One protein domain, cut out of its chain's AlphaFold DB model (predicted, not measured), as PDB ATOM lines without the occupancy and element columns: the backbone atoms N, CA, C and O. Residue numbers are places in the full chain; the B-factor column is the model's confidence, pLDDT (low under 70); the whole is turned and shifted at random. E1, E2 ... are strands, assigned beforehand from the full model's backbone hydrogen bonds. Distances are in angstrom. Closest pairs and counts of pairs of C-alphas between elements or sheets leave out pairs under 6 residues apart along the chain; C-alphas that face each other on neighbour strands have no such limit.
ATOM      1  N   ALA A 142       5.153  68.042  10.460       75.50
ATOM      2  CA  ALA A 142       5.804  69.104  11.219       75.50
ATOM      3  C   ALA A 142       5.373  70.482  10.695       75.50
ATOM      4  O   ALA A 142       5.055  71.347  11.502       75.50
ATOM      5  N   PHE A 143       5.232  70.656   9.376       73.75
ATOM      6  CA  PHE A 143       4.826  71.926   8.756       73.75
ATOM      7  C   PHE A 143       3.346  72.278   8.966       73.75
ATOM      8  O   PHE A 143       2.966  73.435   8.818       73.75
ATOM      9  N   THR A 144       2.504  71.309   9.342       76.69
ATOM     10  CA  THR A 144       1.064  71.519   9.582       76.69
ATOM     11  C   THR A 144       0.710  71.700  11.058       76.69
ATOM     12  O   THR A 144      -0.469  71.758  11.404       76.69
ATOM     13  N   THR A 145       1.699  71.749  11.958       86.00
ATOM     14  CA  THR A 145       1.436  71.909  13.396       86.00
ATOM     15  C   THR A 145       0.877  73.313  13.665       86.00
ATOM     16  O   THR A 145       1.539  74.284  13.296       86.00
ATOM     17  N   PRO A 146      -0.273  73.471  14.356       85.31
ATOM     18  CA  PRO A 146      -0.868  74.786  14.621       85.31
ATOM     19  C   PRO A 146       0.078  75.779  15.305       85.31
ATOM     20  O   PRO A 146      -0.010  76.972  15.056       85.31
ATOM     21  N   ALA A 147       1.026  75.287  16.112       89.00
ATOM     22  CA  ALA A 147       2.045  76.107  16.772       89.00
ATOM     23  C   ALA A 147       3.020  76.807  15.803       89.00
ATOM     24  O   ALA A 147       3.664  77.775  16.189       89.00
ATOM     25  N   ARG A 148       3.138  76.321  14.562       89.56
ATOM     26  CA  ARG A 148       4.008  76.895  13.524       89.56
ATOM     27  C   ARG A 148       3.251  77.761  12.527       89.56
ATOM     28  O   ARG A 148       3.882  78.504  11.789       89.56
ATOM     29  N   LEU A 149       1.924  77.662  12.485       89.38
ATOM     30  CA  LEU A 149       1.101  78.448  11.577       89.38
ATOM     31  C   LEU A 149       0.820  79.811  12.203       89.38
ATOM     32  O   LEU A 149       0.093  79.906  13.190       89.38
ATOM     33  N   ARG A 150       1.370  80.871  11.612       85.19
ATOM     34  CA  ARG A 150       1.092  82.249  12.025       85.19
ATOM     35  C   ARG A 150       0.385  83.007  10.900       85.19
ATOM     36  O   ARG A 150       0.754  82.840   9.737       85.19
ATOM     37  N   PRO A 151      -0.644  83.810  11.205       84.44
ATOM     38  CA  PRO A 151      -1.171  84.768  10.249       84.44
ATOM     39  C   PRO A 151      -0.179  85.929  10.120       84.44
ATOM     40  O   PRO A 151       0.126  86.583  11.115       84.44
ATOM     41  N   ASP A 152       0.299  86.203   8.910       82.75
ATOM     42  CA  ASP A 152       1.147  87.365   8.622       82.75
ATOM     43  C   ASP A 152       0.517  88.233   7.517       82.75
ATOM     44  O   ASP A 152      -0.450  87.826   6.868       82.75
ATOM     45  N   MET A 153       1.026  89.448   7.309       78.94
ATOM     46  CA  MET A 153       0.558  90.404   6.303       78.94
ATOM     47  C   MET A 153       1.617  90.628   5.219       78.94
ATOM     48  O   MET A 153       2.651  91.248   5.459       78.94
ATOM     49  N   PHE A 154       1.343  90.175   3.990       75.00
ATOM     50  CA  PHE A 154       2.243  90.397   2.859       75.00
ATOM     51  C   PHE A 154       1.873  91.730   2.236       75.00
ATOM     52  O   PHE A 154       0.737  91.904   1.785       75.00
ATOM     53  N   ARG A 155       2.811  92.680   2.201       76.94
ATOM     54  CA  ARG A 155       2.607  93.996   1.563       76.94
ATOM     55  C   ARG A 155       1.335  94.722   2.043       76.94
ATOM     56  O   ARG A 155       0.670  95.396   1.261       76.94
ATOM     57  N   SER A 156       0.984  94.568   3.323       72.12
ATOM     58  CA  SER A 156      -0.200  95.189   3.942       72.12
ATOM     59  C   SER A 156      -1.550  94.778   3.328       72.12
ATOM     60  O   SER A 156      -2.551  95.467   3.529       72.12
ATOM     61  N   ALA A 157      -1.600  93.663   2.594       61.50
ATOM     62  CA  ALA A 157      -2.835  93.046   2.119       61.50
ATOM     63  C   ALA A 157      -3.160  91.785   2.945       61.50
ATOM     64  O   ALA A 157      -2.297  91.273   3.653       61.50
ATOM     65  N   SER A 158      -4.429  91.358   2.886       58.28
ATOM     66  CA  SER A 158      -5.104  90.317   3.683       58.28
ATOM     67  C   SER A 158      -4.220  89.218   4.304       58.28
ATOM     68  O   SER A 158      -3.312  88.719   3.641       58.28
ATOM     69  N   PRO A 159      -4.535  88.767   5.536       81.69
ATOM     70  CA  PRO A 159      -3.695  87.818   6.255       81.69
ATOM     71  C   PRO A 159      -3.556  86.498   5.489       81.69
ATOM     72  O   PRO A 159      -4.538  85.942   4.996       81.69
ATOM     73  N   TYR A 160      -2.329  85.994   5.420       85.94
ATOM     74  CA  TYR A 160      -1.973  84.708   4.827       85.94
ATOM     75  C   TYR A 160      -1.217  83.874   5.858       85.94
ATOM     76  O   TYR A 160      -0.654  84.400   6.819       85.94
ATOM     77  N   TRP A 161      -1.260  82.554   5.692       85.81
ATOM     78  CA  TRP A 161      -0.593  81.634   6.605       85.81
ATOM     79  C   TRP A 161       0.888  81.525   6.261       85.81
ATOM     80  O   TRP A 161       1.237  81.162   5.133       85.81
ATOM     81  N   ALA A 162       1.721  81.809   7.254       88.50
ATOM     82  CA  ALA A 162       3.155  81.592   7.257       88.50
ATOM     83  C   ALA A 162       3.502  80.400   8.151       88.50
ATOM     84  O   ALA A 162       2.811  80.148   9.144       88.50
ATOM     85  N   VAL A 163       4.572  79.678   7.813       91.81
ATOM     86  CA  VAL A 163       5.085  78.580   8.643       91.81
ATOM     87  C   VAL A 163       6.398  79.006   9.288       91.81
ATOM     88  O   VAL A 163       7.382  79.229   8.583       91.81
ATOM     89  N   ASP A 164       6.404  79.096  10.617       90.19
ATOM     90  CA  ASP A 164       7.593  79.337  11.436       90.19
ATOM     91  C   ASP A 164       8.487  78.086  11.428       90.19
ATOM     92  O   ASP A 164       8.077  76.981  11.820       90.19
ATOM     93  N   VAL A 165       9.710  78.260  10.932       92.31
ATOM     94  CA  VAL A 165      10.747  77.226  10.863       92.31
ATOM     95  C   VAL A 165      11.981  77.591  11.696       92.31
ATOM     96  O   VAL A 165      13.012  76.927  11.584       92.31
ATOM     97  N   SER A 166      11.898  78.604  12.565       88.62
ATOM     98  CA  SER A 166      13.027  79.030  13.408       88.62
ATOM     99  C   SER A 166      13.566  77.933  14.318       88.62
ATOM    100  O   SER A 166      14.761  77.864  14.580       88.62
ATOM    101  N   ASP A 167      12.700  77.058  14.820       87.06
ATOM    102  CA  ASP A 167      13.103  75.958  15.698       87.06
ATOM    103  C   ASP A 167      13.851  74.836  14.954       87.06
ATOM    104  O   ASP A 167      14.587  74.063  15.574       87.06
ATOM    105  N   ILE A 168      13.674  74.764  13.631       84.69
ATOM    106  CA  ILE A 168      14.350  73.824  12.734       84.69
ATOM    107  C   ILE A 168      15.739  74.345  12.385       84.69
ATOM    108  O   ILE A 168      16.712  73.590  12.382       84.69
ATOM    109  N   VAL A 169      15.821  75.633  12.074       81.94
ATOM    110  CA  VAL A 169      17.025  76.259  11.548       81.94
ATOM    111  C   VAL A 169      17.747  76.978  12.685       81.94
ATOM    112  O   VAL A 169      17.626  78.183  12.885       81.94
ATOM    113  N   LYS A 170      18.485  76.201  13.480       79.81
ATOM    114  CA  LYS A 170      19.317  76.731  14.567       79.81
ATOM    115  C   LYS A 170      20.617  77.309  13.994       79.81
ATOM    116  O   LYS A 170      21.167  76.743  13.057       79.81
ATOM    117  N   HIS A 171      21.133  78.368  14.621       76.00
ATOM    118  CA  HIS A 171      22.445  78.984  14.341       76.00
ATOM    119  C   HIS A 171      22.560  79.894  13.103       76.00
ATOM    120  O   HIS A 171      23.678  80.127  12.647       76.00
ATOM    121  N   GLY A 185      14.237  87.963   3.932       60.72
ATOM    122  CA  GLY A 185      15.009  87.974   5.179       60.72
ATOM    123  C   GLY A 185      14.260  87.364   6.358       60.72
ATOM    124  O   GLY A 185      13.103  86.961   6.219       60.72
ATOM    125  N   GLY A 186      14.934  87.287   7.512       63.31
ATOM    126  CA  GLY A 186      14.297  86.931   8.781       63.31
ATOM    127  C   GLY A 186      13.059  87.803   8.962       63.31
ATOM    128  O   GLY A 186      13.131  89.022   8.804       63.31
ATOM    129  N   GLY A 187      11.905  87.175   9.179       65.94
ATOM    130  CA  GLY A 187      10.641  87.885   9.312       65.94
ATOM    131  C   GLY A 187      10.699  88.915  10.437       65.94
ATOM    132  O   GLY A 187      11.638  88.957  11.241       65.94
ATOM    133  N   ARG A 188       9.658  89.747  10.536       60.69
ATOM    134  CA  ARG A 188       9.471  90.566  11.740       60.69
ATOM    135  C   ARG A 188       9.550  89.632  12.954       60.69
ATOM    136  O   ARG A 188       8.940  88.569  12.926       60.69
ATOM    137  N   GLU A 189      10.309  90.034  13.975       75.12
ATOM    138  CA  GLU A 189      10.529  89.274  15.222       75.12
ATOM    139  C   GLU A 189      11.578  88.139  15.160       75.12
ATOM    140  O   GLU A 189      11.486  87.195  15.933       75.12
ATOM    141  N   GLU A 190      12.591  88.217  14.284       79.44
ATOM    142  CA  GLU A 190      13.719  87.248  14.240       79.44
ATOM    143  C   GLU A 190      13.296  85.798  13.922       79.44
ATOM    144  O   GLU A 190      14.043  84.838  14.139       79.44
ATOM    145  N   HIS A 191      12.090  85.627  13.372       81.44
ATOM    146  CA  HIS A 191      11.553  84.324  13.011       81.44
ATOM    147  C   HIS A 191      11.742  84.022  11.518       81.44
ATOM    148  O   HIS A 191      11.374  84.826  10.661       81.44
ATOM    149  N   LEU A 192      12.284  82.848  11.179       84.81
ATOM    150  CA  LEU A 192      12.371  82.384   9.798       84.81
ATOM    151  C   LEU A 192      11.015  81.836   9.374       84.81
ATOM    152  O   LEU A 192      10.505  80.882   9.963       84.81
ATOM    153  N   GLN A 193      10.455  82.428   8.327       85.75
ATOM    154  CA  GLN A 193       9.155  82.052   7.797       85.75
ATOM    155  C   GLN A 193       9.289  81.599   6.342       85.75
ATOM    156  O   GLN A 193      10.011  82.211   5.554       85.75
ATOM    157  N   VAL A 194       8.591  80.520   5.981       83.94
ATOM    158  CA  VAL A 194       8.536  80.014   4.600       83.94
ATOM    159  C   VAL A 194       7.162  80.303   4.004       83.94
ATOM    160  O   VAL A 194       6.134  79.908   4.551       83.94
ATOM    161  N   TRP A 195       7.155  80.965   2.845       73.50
ATOM    162  CA  TRP A 195       5.955  81.573   2.249       73.50
ATOM    163  C   TRP A 195       5.455  80.876   0.971       73.50
ATOM    164  O   TRP A 195       4.466  81.286   0.365       73.50
ATOM    165  N   TRP A 196       6.131  79.815   0.530       44.50
ATOM    166  CA  TRP A 196       5.972  79.279  -0.828       44.50
ATOM    167  C   TRP A 196       4.677  78.494  -1.079       44.50
ATOM    168  O   TRP A 196       4.188  78.444  -2.210       44.50
ATOM    169  N   LEU A 197       4.084  77.902  -0.041       43.78
ATOM    170  CA  LEU A 197       2.911  77.038  -0.203       43.78
ATOM    171  C   LEU A 197       1.632  77.831  -0.502       43.78
ATOM    172  O   LEU A 197       0.836  77.400  -1.328       43.78
ATOM    173  N   THR A 198       1.440  79.008   0.087       44.88
ATOM    174  CA  THR A 198       0.206  79.806  -0.040       44.88
ATOM    175  C   THR A 198       0.108  80.553  -1.380       44.88
ATOM    176  O   THR A 198      -0.993  80.731  -1.905       44.88
TER     177      THR A 198
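This is residues 142 to 171 and 185 to 198 of the 387 residues of an uncharacterized protein of Rhizopogon vinicolor AM-OR11-026 (UniProt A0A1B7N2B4). With little regular structure, the domain is a single two-stranded hairpin, E1 then E2, with loose chain at its open end. Past the cut, residues 185 to 198 form a separate piece, which comes beside the end of E2 where residues 193 to 194 pair antiparallel with 163 to 164. The 44 printed residues hold no named helix; the class is all strand, with 14 residues in named elements. The whole is compact, with a radius of gyration of the C-alphas of 10.4 A and spans of 31 by 21 by 16 A.

E1, residues 149 to 154, and E2, residues 157 to 164, form an antiparallel hairpin at 139 degrees, joined by a tight link. N 150 and O 162 are within hydrogen-bond range at 2.9 A, as are N 160 and O 152 at 3.0 A. The C-alphas of Pro 151 and Trp 161 face each other at 4.8 A.

E1 begins at C-alpha 149 (1.101, 78.448, 11.577) and is 14.8 A long. E2 ends at C-alpha 164 (7.593, 79.337, 11.436) and is 19.6 A long.

The C-alphas farthest apart, of Ser 158 and His 171, are 31.6 A apart. Residues 172 to 184 are not printed; C-alphas 171 and 185 stand 14.8 A apart across this cut. The pLDDT is under 70 at residues 157 to 158, 185 to 188 and 196 to 198.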